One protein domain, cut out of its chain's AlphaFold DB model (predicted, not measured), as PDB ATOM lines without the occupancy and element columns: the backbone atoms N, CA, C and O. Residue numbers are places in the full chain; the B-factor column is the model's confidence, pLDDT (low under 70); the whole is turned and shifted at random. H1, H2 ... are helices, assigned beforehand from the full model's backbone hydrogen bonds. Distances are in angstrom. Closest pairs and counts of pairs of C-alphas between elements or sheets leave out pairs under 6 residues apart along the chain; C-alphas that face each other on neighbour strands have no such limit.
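What this domain is: This is residues 4 to 82 of the 131 residues of an uncharacterized protein of Blattella germanica (UniProt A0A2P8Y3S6). Two helices, H4 and H5, lie side by side and run opposite ways, while a third, H2, crosses both on one side of the pair, near the end of H4 and the beginning of H5. On that same side H1 crosses the later part of H5, and H3 sits beside the earlier part of H4 at one end of the longest span. The printed part has 79 residues with five named helices, in the order H1, H2, H3, H4, H5, and no named strand; its class is all helix. The whole is compact, with a radius of gyration of the C-alphas of 12.9 A, and spans 37 by 28 by 19 A.

How they stand to each other: H1, residues 4 to 14, touches H5, residues 70 to 81, about perpendicular at 84 degrees; their closest C-alphas are those of Ser 13 and Ile 75, 6.7 A apart, and H5 takes part with residues 75 to 79 alone. H1 is apart from H2, residues 22 to 35. H2 touches H5 with residues 24 to 29 alone, about perpendicular at 79 degrees; the closest C-alphas, of Leu 25 and Asn 71, are 5.6 A apart. H2 and H4, residues 51 to 64, only just touch, with 3 pairs of C-alphas within 8 A; the closest are those of Val 32 and Leu 58, 7.5 A apart, and the lines stand about perpendicular at 78 degrees. H2 and H3, residues 38 to 46, meet only through their link. H3 and H4 are close but not clearly touching, at a steep tilt of 43 degrees, opposite ways; the closest C-alphas, of Trp 44 and Lys 54, are 7.6 A apart. H4 and H5 are near each other, with 8 pairs of C-alphas within 10 A. In H1, H2, H3, H4 and H5 every O i to N i+4 pair is within hydrogen-bond range.

Where its parts are: H1 begins at C-alpha 4, at (20.946, 0.333, -44.216), and measures 15.6 A from first to last C-alpha. H2 measures 20.0 A and H3 12.3 A. H4 begins at C-alpha 51, at (20.228, 14.335, -55.060), and measures 20.2 A. H5 measures 16.6 A and ends at C-alpha 81, at (20.961, 19.710, -42.485).

The domain as a whole: The two C-alphas farthest apart are those of Asp 17 and Glu 46, at 37.8 A. The printed part has no cut. The link from H1 to H2 is short, those from H2 to H3, H3 to H4 and H4 to H5 are tight, and no link is long. The mean pLDDT of the printed part is 83.2, and residues 4 to 16 are under 70.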
ATOM      1  N   ASN A   4      20.137  -0.090 -45.359       47.56
ATOM      2  CA  ASN A   4      20.946   0.333 -44.216       47.56
ATOM      3  C   ASN A   4      20.941   1.856 -43.998       47.56
ATOM      4  O   ASN A   4      20.995   2.304 -42.854       47.56
ATOM      5  N   PHE A   5      20.836   2.662 -45.060       53.19
ATOM      6  CA  PHE A   5      20.823   4.123 -44.946       53.19
ATOM      7  C   PHE A   5      19.547   4.616 -44.259       53.19
ATOM      8  O   PHE A   5      19.623   5.403 -43.320       53.19
ATOM      9  N   ILE A   6      18.385   4.087 -44.658       55.34
ATOM     10  CA  ILE A   6      17.093   4.441 -44.049       55.34
ATOM     11  C   ILE A   6      17.072   4.041 -42.568       55.34
ATOM     12  O   ILE A   6      16.670   4.842 -41.728       55.34
ATOM     13  N   SER A   7      17.583   2.855 -42.225       57.97
ATOM     14  CA  SER A   7      17.675   2.400 -40.830       57.97
ATOM     15  C   SER A   7      18.585   3.286 -39.972       57.97
ATOM     16  O   SER A   7      18.217   3.655 -38.860       57.97
ATOM     17  N   HIS A   8      19.759   3.680 -40.478       60.00
ATOM     18  CA  HIS A   8      20.665   4.577 -39.751       60.00
ATOM     19  C   HIS A   8      20.074   5.971 -39.550       60.00
ATOM     20  O   HIS A   8      20.194   6.548 -38.470       60.00
ATOM     21  N   VAL A   9      19.421   6.495 -40.581       59.59
ATOM     22  CA  VAL A   9      18.761   7.796 -40.545       59.59
ATOM     23  C   VAL A   9      17.589   7.792 -39.562       59.59
ATOM     24  O   VAL A   9      17.474   8.718 -38.765       59.59
ATOM     25  N   PHE A  10      16.792   6.723 -39.536       59.81
ATOM     26  CA  PHE A  10      15.701   6.537 -38.579       59.81
ATOM     27  C   PHE A  10      16.192   6.452 -37.121       59.81
ATOM     28  O   PHE A  10      15.623   7.058 -36.214       59.81
ATOM     29  N   ILE A  11      17.304   5.753 -36.872       61.22
ATOM     30  CA  ILE A  11      17.930   5.708 -35.538       61.22
ATOM     31  C   ILE A  11      18.423   7.101 -35.122       61.22
ATOM     32  O   ILE A  11      18.315   7.489 -33.957       61.22
ATOM     33  N   MET A  12      18.969   7.861 -36.068       59.72
ATOM     34  CA  MET A  12      19.497   9.196 -35.814       59.72
ATOM     35  C   MET A  12      18.378  10.222 -35.598       59.72
ATOM     36  O   MET A  12      18.540  11.102 -34.757       59.72
ATOM     37  N   SER A  13      17.228  10.057 -36.260       60.28
ATOM     38  CA  SER A  13      16.051  10.908 -36.070       60.28
ATOM     39  C   SER A  13      15.363  10.684 -34.722       60.28
ATOM     40  O   SER A  13      14.955  11.642 -34.072       60.28
ATOM     41  N   LYS A  14      15.307   9.437 -34.230       60.16
ATOM     42  CA  LYS A  14      14.819   9.141 -32.868       60.16
ATOM     43  C   LYS A  14      15.714   9.748 -31.773       60.16
ATOM     44  O   LYS A  14      15.259   9.920 -30.649       60.16
ATOM     45  N   LYS A  15      16.973  10.080 -32.090       62.00
ATOM     46  CA  LYS A  15      17.896  10.792 -31.190       62.00
ATOM     47  C   LYS A  15      17.786  12.318 -31.251       62.00
ATOM     48  O   LYS A  15      18.335  12.965 -30.366       62.00
ATOM     49  N   SER A  16      17.146  12.891 -32.271       60.97
ATOM     50  CA  SER A  16      17.107  14.341 -32.517       60.97
ATOM     51  C   SER A  16      15.759  15.001 -32.189       60.97
ATOM     52  O   SER A  16      15.414  16.007 -32.795       60.97
ATOM     53  N   ASP A  17      14.998  14.457 -31.231       70.69
ATOM     54  CA  ASP A  17      13.655  14.934 -30.840       70.69
ATOM     55  C   ASP A  17      12.640  15.013 -32.005       70.69
ATOM     56  O   ASP A  17      11.581  15.638 -31.895       70.69
ATOM     57  N   LEU A  18      12.917  14.352 -33.138       75.75
ATOM     58  CA  LEU A  18      11.998  14.316 -34.272       75.75
ATOM     59  C   LEU A  18      10.820  13.392 -33.950       75.75
ATOM     60  O   LEU A  18      10.956  12.168 -33.906       75.75
ATOM     61  N   ASN A  19       9.640  13.985 -33.768       83.31
ATOM     62  CA  ASN A  19       8.395  13.239 -33.616       83.31
ATOM     63  C   ASN A  19       7.975  12.629 -34.966       83.31
ATOM     64  O   ASN A  19       7.432  13.328 -35.836       83.31
ATOM     65  N   ILE A  20       8.288  11.343 -35.133       84.94
ATOM     66  CA  ILE A  20       8.034  10.527 -36.324       84.94
ATOM     67  C   ILE A  20       7.054   9.417 -35.954       84.94
ATOM     68  O   ILE A  20       7.322   8.649 -35.024       84.94
ATOM     69  N   ASN A  21       5.953   9.338 -36.704       88.44
ATOM     70  CA  ASN A  21       5.008   8.232 -36.642       88.44
ATOM     71  C   ASN A  21       5.520   7.080 -37.520       88.44
ATOM     72  O   ASN A  21       5.648   7.227 -38.735       88.44
ATOM     73  N   ASP A  22       5.823   5.943 -36.897       84.06
ATOM     74  CA  ASP A  22       6.441   4.796 -37.567       84.06
ATOM     75  C   ASP A  22       5.469   4.063 -38.506       84.06
ATOM     76  O   ASP A  22       5.897   3.547 -39.538       84.06
ATOM     77  N   GLU A  23       4.172   4.046 -38.181       86.38
ATOM     78  CA  GLU A  23       3.135   3.421 -39.015       86.38
ATOM     79  C   GLU A  23       2.930   4.222 -40.302       86.38
ATOM     80  O   GLU A  23       3.024   3.677 -41.402       86.38
ATOM     81  N   GLU A  24       2.762   5.541 -40.176       87.81
ATOM     82  CA  GLU A  24       2.659   6.435 -41.333       87.81
ATOM     83  C   GLU A  24       3.942   6.412 -42.170       87.81
ATOM     84  O   GLU A  24       3.888   6.338 -43.397       87.81
ATOM     85  N   LEU A  25       5.115   6.424 -41.524       87.69
ATOM     86  CA  LEU A  25       6.395   6.349 -42.225       87.69
ATOM     87  C   LEU A  25       6.527   5.054 -43.037       87.69
ATOM     88  O   LEU A  25       7.096   5.071 -44.129       87.69
ATOM     89  N   PHE A  26       6.031   3.927 -42.526       86.44
ATOM     90  CA  PHE A  26       6.077   2.660 -43.251       86.44
ATOM     91  C   PHE A  26       5.313   2.743 -44.578       86.44
ATOM     92  O   PHE A  26       5.841   2.342 -45.624       86.44
ATOM     93  N   ASP A  27       4.111   3.318 -44.552       87.81
ATOM     94  CA  ASP A  27       3.301   3.531 -45.750       87.81
ATOM     95  C   ASP A  27       3.966   4.521 -46.715       87.81
ATOM     96  O   ASP A  27       4.057   4.256 -47.919       87.81
ATOM     97  N   GLU A  28       4.533   5.612 -46.194       88.00
ATOM     98  CA  GLU A  28       5.301   6.589 -46.973       88.00
ATOM     99  C   GLU A  28       6.484   5.922 -47.700       88.00
ATOM    100  O   GLU A  28       6.660   6.078 -48.913       88.00
ATOM    101  N   VAL A  29       7.266   5.098 -46.995       87.12
ATOM    102  CA  VAL A  29       8.409   4.362 -47.562       87.12
ATOM    103  C   VAL A  29       7.958   3.332 -48.599       87.12
ATOM    104  O   VAL A  29       8.639   3.129 -49.610       87.12
ATOM    105  N   LYS A  30       6.811   2.679 -48.397       87.31
ATOM    106  CA  LYS A  30       6.239   1.760 -49.387       87.31
ATOM    107  C   LYS A  30       5.890   2.496 -50.681       87.31
ATOM    108  O   LYS A  30       6.210   2.004 -51.765       87.31
ATOM    109  N   CYS A  31       5.320   3.695 -50.580       85.88
ATOM    110  CA  CYS A  31       5.046   4.537 -51.742       85.88
ATOM    111  C   CYS A  31       6.335   4.962 -52.455       85.88
ATOM    112  O   CYS A  31       6.410   4.854 -53.682       85.88
ATOM    113  N   VAL A  32       7.381   5.338 -51.713       88.56
ATOM    114  CA  VAL A  32       8.710   5.620 -52.284       88.56
ATOM    115  C   VAL A  32       9.235   4.431 -53.077       88.56
ATOM    116  O   VAL A  32       9.610   4.588 -54.237       88.56
ATOM    117  N   LYS A  33       9.209   3.227 -52.495       87.38
ATOM    118  CA  LYS A  33       9.665   2.004 -53.173       87.38
ATOM    119  C   LYS A  33       8.869   1.696 -54.440       87.38
ATOM    120  O   LYS A  33       9.437   1.175 -55.389       87.38
ATOM    121  N   SER A  34       7.577   2.027 -54.469       88.12
ATOM    122  CA  SER A  34       6.744   1.831 -55.663       88.12
ATOM    123  C   SER A  34       7.095   2.785 -56.811       88.12
ATOM    124  O   SER A  34       6.863   2.462 -57.971       88.12
ATOM    125  N   TYR A  35       7.637   3.965 -56.494       88.62
ATOM    126  CA  TYR A  35       7.981   4.991 -57.477       88.62
ATOM    127  C   TYR A  35       9.442   4.907 -57.933       88.62
ATOM    128  O   TYR A  35       9.737   5.073 -59.115       88.62
ATOM    129  N   VAL A  36      10.359   4.631 -57.004       90.00
ATOM    130  CA  VAL A  36      11.795   4.504 -57.271       90.00
ATOM    131  C   VAL A  36      12.096   3.093 -57.779       90.00
ATOM    132  O   VAL A  36      12.658   2.257 -57.071       90.00
ATOM    133  N   THR A  37      11.675   2.821 -59.012       91.69
ATOM    134  CA  THR A  37      11.966   1.571 -59.726       91.69
ATOM    135  C   THR A  37      13.395   1.561 -60.274       91.69
ATOM    136  O   THR A  37      14.069   2.594 -60.317       91.69
ATOM    137  N   GLU A  38      13.871   0.400 -60.732       90.00
ATOM    138  CA  GLU A  38      15.182   0.289 -61.390       90.00
ATOM    139  C   GLU A  38      15.295   1.202 -62.618       90.00
ATOM    140  O   GLU A  38      16.321   1.851 -62.804       90.00
ATOM    141  N   ASP A  39      14.228   1.321 -63.406       91.00
ATOM    142  CA  ASP A  39      14.194   2.215 -64.566       91.00
ATOM    143  C   ASP A  39      14.304   3.682 -64.149       91.00
ATOM    144  O   ASP A  39      15.015   4.461 -64.783       91.00
ATOM    145  N   LYS A  40      13.661   4.063 -63.036       90.81
ATOM    146  CA  LYS A  40      13.762   5.423 -62.500       90.81
ATOM    147  C   LYS A  40      15.172   5.733 -62.002       90.81
ATOM    148  O   LYS A  40      15.679   6.832 -62.222       90.81
ATOM    149  N   LEU A  41      15.821   4.759 -61.363       90.44
ATOM    150  CA  LEU A  41      17.210   4.879 -60.925       90.44
ATOM    151  C   LEU A  41      18.161   5.048 -62.115       90.44
ATOM    152  O   LEU A  41      18.977   5.969 -62.083       90.44
ATOM    153  N   LYS A  42      18.005   4.236 -63.169       93.44
ATOM    154  CA  LYS A  42      18.780   4.361 -64.415       93.44
ATOM    155  C   LYS A  42      18.570   5.720 -65.070       93.44
ATOM    156  O   LYS A  42      19.540   6.393 -65.388       93.44
ATOM    157  N   GLN A  43      17.321   6.181 -65.167       94.31
ATOM    158  CA  GLN A  43      17.009   7.504 -65.708       94.31
ATOM    159  C   GLN A  43      17.741   8.620 -64.944       94.31
ATOM    160  O   GLN A  43      18.320   9.520 -65.552       94.31
ATOM    161  N   TRP A  44      17.730   8.586 -63.608       94.12
ATOM    162  CA  TRP A  44      18.435   9.579 -62.791       94.12
ATOM    163  C   TRP A  44      19.956   9.498 -62.904       94.12
ATOM    164  O   TRP A  44      20.627  10.509 -62.700       94.12
ATOM    165  N   GLU A  45      20.497   8.315 -63.179       92.69
ATOM    166  CA  GLU A  45      21.924   8.103 -63.406       92.69
ATOM    167  C   GLU A  45      22.352   8.643 -64.776       92.69
ATOM    168  O   GLU A  45      23.273   9.451 -64.848       92.69
ATOM    169  N   GLU A  46      21.613   8.311 -65.837       94.38
ATOM    170  CA  GLU A  46      21.854   8.789 -67.207       94.38
ATOM    171  C   GLU A  46      21.764  10.316 -67.322       94.38
ATOM    172  O   GLU A  46      22.550  10.951 -68.023       94.38
ATOM    173  N   THR A  47      20.821  10.921 -66.603       92.88
ATOM    174  CA  THR A  47      20.628  12.380 -66.578       92.88
ATOM    175  C   THR A  47      21.542  13.099 -65.586       92.88
ATOM    176  O   THR A  47      21.500  14.326 -65.505       92.88
ATOM    177  N   ASN A  48      22.354  12.361 -64.817       92.19
ATOM    178  CA  ASN A  48      23.167  12.880 -63.718       92.19
ATOM    179  C   ASN A  48      22.366  13.803 -62.775       92.19
ATOM    180  O   ASN A  48      22.801  14.896 -62.404       92.19
ATOM    181  N   THR A  49      21.149  13.380 -62.424       90.56
ATOM    182  CA  THR A  49      20.228  14.197 -61.627       90.56
ATOM    183  C   THR A  49      20.812  14.426 -60.221       90.56
ATOM    184  O   THR A  49      21.144  13.450 -59.539       90.56
ATOM    185  N   PRO A  50      20.913  15.679 -59.740       90.94
ATOM    186  CA  PRO A  50      21.348  15.985 -58.375       90.94
ATOM    187  C   PRO A  50      20.432  15.376 -57.303       90.94
ATOM    188  O   PRO A  50      19.230  15.221 -57.515       90.94
ATOM    189  N   VAL A  51      20.977  15.028 -56.132       88.25
ATOM    190  CA  VAL A  51      20.228  14.335 -55.060       88.25
ATOM    191  C   VAL A  51      19.021  15.144 -54.576       88.25
ATOM    192  O   VAL A  51      17.951  14.573 -54.387       88.25
ATOM    193  N   ASP A  52      19.169  16.457 -54.418       87.75
ATOM    194  CA  ASP A  52      18.086  17.383 -54.071       87.75
ATOM    195  C   ASP A  52      16.937  17.308 -55.085       87.75
ATOM    196  O   ASP A  52      15.776  17.186 -54.697       87.75
ATOM    197  N   ARG A  53      17.254  17.262 -56.385       92.44
ATOM    198  CA  ARG A  53      16.254  17.157 -57.455       92.44
ATOM    199  C   ARG A  53      15.510  15.826 -57.445       92.44
ATOM    200  O   ARG A  53      14.303  15.830 -57.664       92.44
ATOM    201  N   LYS A  54      16.182  14.715 -57.114       92.81
ATOM    202  CA  LYS A  54      15.524  13.399 -56.964       92.81
ATOM    203  C   LYS A  54      14.455  13.429 -55.870       92.81
ATOM    204  O   LYS A  54      13.368  12.890 -56.057       92.81
ATOM    205  N   TRP A  55      14.755  14.067 -54.734       92.44
ATOM    206  CA  TRP A  55      13.802  14.195 -53.627       92.44
ATOM    207  C   TRP A  55      12.658  15.156 -53.950       92.44
ATOM    208  O   TRP A  55      11.515  14.829 -53.646       92.44
ATOM    209  N   VAL A  56      12.932  16.287 -54.611       92.19
ATOM    210  CA  VAL A  56      11.886  17.218 -55.074       92.19
ATOM    211  C   VAL A  56      10.895  16.508 -55.995       92.19
ATOM    212  O   VAL A  56       9.698  16.530 -55.729       92.19
ATOM    213  N   GLU A  57      11.390  15.810 -57.018       93.44
ATOM    214  CA  GLU A  57      10.545  15.075 -57.965       93.44
ATOM    215  C   GLU A  57       9.685  14.010 -57.259       93.44
ATOM    216  O   GLU A  57       8.493  13.848 -57.535       93.44
ATOM    217  N   LEU A  58      10.276  13.297 -56.299       92.12
ATOM    218  CA  LEU A  58       9.575  12.296 -55.509       92.12
ATOM    219  C   LEU A  58       8.455  12.915 -54.660       92.12
ATOM    220  O   LEU A  58       7.344  12.379 -54.651       92.12
ATOM    221  N   PHE A  59       8.718  14.029 -53.972       91.69
ATOM    222  CA  PHE A  59       7.708  14.711 -53.158       91.69
ATOM    223  C   PHE A  59       6.596  15.322 -54.014       91.69
ATOM    224  O   PHE A  59       5.429  15.235 -53.639       91.69
ATOM    225  N   GLU A  60       6.916  15.856 -55.194       91.62
ATOM    226  CA  GLU A  60       5.914  16.309 -56.164       91.62
ATOM    227  C   GLU A  60       5.003  15.157 -56.603       91.62
ATOM    228  O   GLU A  60       3.780  15.296 -56.613       91.62
ATOM    229  N   ASN A  61       5.568  13.983 -56.886       89.88
ATOM    230  CA  ASN A  61       4.786  12.799 -57.229       89.88
ATOM    231  C   ASN A  61       3.910  12.299 -56.062       89.88
ATOM    232  O   ASN A  61       2.759  11.926 -56.289       89.88
ATOM    233  N   LEU A  62       4.407  12.314 -54.821       88.06
ATOM    234  CA  LEU A  62       3.605  11.956 -53.640       88.06
ATOM    235  C   LEU A  62       2.466  12.958 -53.407       88.06
ATOM    236  O   LEU A  62       1.331  12.552 -53.144       88.06
ATOM    237  N   LYS A  63       2.739  14.253 -53.592       88.56
ATOM    238  CA  LYS A  63       1.739  15.321 -53.531       88.56
ATOM    239  C   LYS A  63       0.660  15.143 -54.600       88.56
ATOM    240  O   LYS A  63      -0.521  15.212 -54.279       88.56
ATOM    241  N   ASN A  64       1.044  14.834 -55.839       88.06
ATOM    242  CA  ASN A  64       0.106  14.586 -56.940       88.06
ATOM    243  C   ASN A  64      -0.799  13.368 -56.691       88.06
ATOM    244  O   ASN A  64      -1.919  13.316 -57.194       88.06
ATOM    245  N   LYS A  65      -0.337  12.395 -55.898       85.56
ATOM    246  CA  LYS A  65      -1.112  11.214 -55.490       85.56
ATOM    247  C   LYS A  65      -1.947  11.430 -54.219       85.56
ATOM    248  O   LYS A  65      -2.559  10.473 -53.752       85.56
ATOM    249  N   ASN A  66      -1.982  12.649 -53.664       83.38
ATOM    250  CA  ASN A  66      -2.611  12.972 -52.375       83.38
ATOM    251  C   ASN A  66      -2.143  12.060 -51.225       83.38
ATOM    252  O   ASN A  66      -2.924  11.691 -50.350       83.38
ATOM    253  N   MET A  67      -0.866  11.673 -51.234       79.88
ATOM    254  CA  MET A  67      -0.283  10.824 -50.198       79.88
ATOM    255  C   MET A  67       0.378  11.675 -49.112       79.88
ATOM    256  O   MET A  67       1.054  12.669 -49.409       79.88
ATOM    257  N   SER A  68       0.226  11.252 -47.852       84.88
ATOM    258  CA  SER A  68       1.054  11.775 -46.762       84.88
ATOM    259  C   SER A  68       2.528  11.528 -47.078       84.88
ATOM    260  O   SER A  68       2.873  10.530 -47.709       84.88
ATOM    261  N   HIS A  69       3.382  12.469 -46.692       87.62
ATOM    262  CA  HIS A  69       4.840  12.386 -46.816       87.62
ATOM    263  C   HIS A  69       5.545  13.189 -45.711       87.62
ATOM    264  O   HIS A  69       6.711  13.560 -45.846       87.62
ATOM    265  N   GLY A  70       4.828  13.506 -44.628       89.00
ATOM    266  CA  GLY A  70       5.302  14.419 -43.593       89.00
ATOM    267  C   GLY A  70       6.410  13.820 -42.729       89.00
ATOM    268  O   GLY A  70       7.308  14.541 -42.294       89.00
ATOM    269  N   ASN A  71       6.388  12.505 -42.494       89.50
ATOM    270  CA  ASN A  71       7.419  11.839 -41.696       89.50
ATOM    271  C   ASN A  71       8.718  11.698 -42.498       89.50
ATOM    272  O   ASN A  71       9.802  12.022 -42.007       89.50
ATOM    273  N   LEU A  72       8.600  11.296 -43.761       88.69
ATOM    274  CA  LEU A  72       9.697  11.212 -44.709       88.69
ATOM    275  C   LEU A  72      10.332  12.583 -44.957       88.69
ATOM    276  O   LEU A  72      11.555  12.689 -44.968       88.69
ATOM    277  N   GLN A  73       9.530  13.639 -45.108       89.94
ATOM    278  CA  GLN A  73      10.045  14.995 -45.286       89.94
ATOM    279  C   GLN A  73      10.923  15.426 -44.104       89.94
ATOM    280  O   GLN A  73      12.066  15.820 -44.329       89.94
ATOM    281  N   LYS A  74      10.457  15.264 -42.856       88.44
ATOM    282  CA  LYS A  74      11.252  15.572 -41.648       88.44
ATOM    283  C   LYS A  74      12.598  14.846 -41.638       88.44
ATOM    284  O   LYS A  74      13.624  15.418 -41.274       88.44
ATOM    285  N   ILE A  75      12.592  13.576 -42.038       86.75
ATOM    286  CA  ILE A  75      13.799  12.754 -42.125       86.75
ATOM    287  C   ILE A  75      14.782  13.329 -43.155       86.75
ATOM    288  O   ILE A  75      15.968  13.477 -42.865       86.75
ATOM    289  N   ILE A  76      14.298  13.658 -44.352       87.69
ATOM    290  CA  ILE A  76      15.141  14.153 -45.443       87.69
ATOM    291  C   ILE A  76      15.659  15.565 -45.165       87.69
ATOM    292  O   ILE A  76      16.836  15.833 -45.407       87.69
ATOM    293  N   GLU A  77      14.839  16.438 -44.583       87.19
ATOM    294  CA  GLU A  77      15.264  17.753 -44.090       87.19
ATOM    295  C   GLU A  77      16.400  17.619 -43.072       87.19
ATOM    296  O   GLU A  77      17.435  18.279 -43.193       87.19
ATOM    297  N   PHE A  78      16.255  16.702 -42.112       84.94
ATOM    298  CA  PHE A  78      17.311  16.415 -41.154       84.94
ATOM    299  C   PHE A  78      18.580  15.907 -41.844       84.94
ATOM    300  O   PHE A  78      19.661  16.423 -41.570       84.94
ATOM    301  N   CYS A  79      18.478  14.966 -42.788       83.56
ATOM    302  CA  CYS A  79      19.632  14.491 -43.554       83.56
ATOM    303  C   CYS A  79      20.359  15.618 -44.294       83.56
ATOM    304  O   CYS A  79      21.588  15.652 -44.276       83.56
ATOM    305  N   PHE A  80      19.625  16.538 -44.921       83.50
ATOM    306  CA  PHE A  80      20.219  17.663 -45.646       83.50
ATOM    307  C   PHE A  80      20.802  18.743 -44.737       83.50
ATOM    308  O   PHE A  80      21.710  19.460 -45.155       83.50
ATOM    309  N   SER A  81      20.345  18.834 -43.487       81.62
ATOM    310  CA  SER A  81      20.961  19.710 -42.485       81.62
ATOM    311  C   SER A  81      22.350  19.234 -42.042       81.62
ATOM    312  O   SER A  81      23.134  20.014 -41.494       81.62
ATOM    313  N   LEU A  82      22.683  17.956 -42.271       79.38
ATOM    314  CA  LEU A  82      23.966  17.405 -41.864       79.38
ATOM    315  C   LEU A  82      25.068  17.837 -42.839       79.38
ATOM    316  O   LEU A  82      24.937  17.667 -44.053       79.38
TER     317      LEU A  82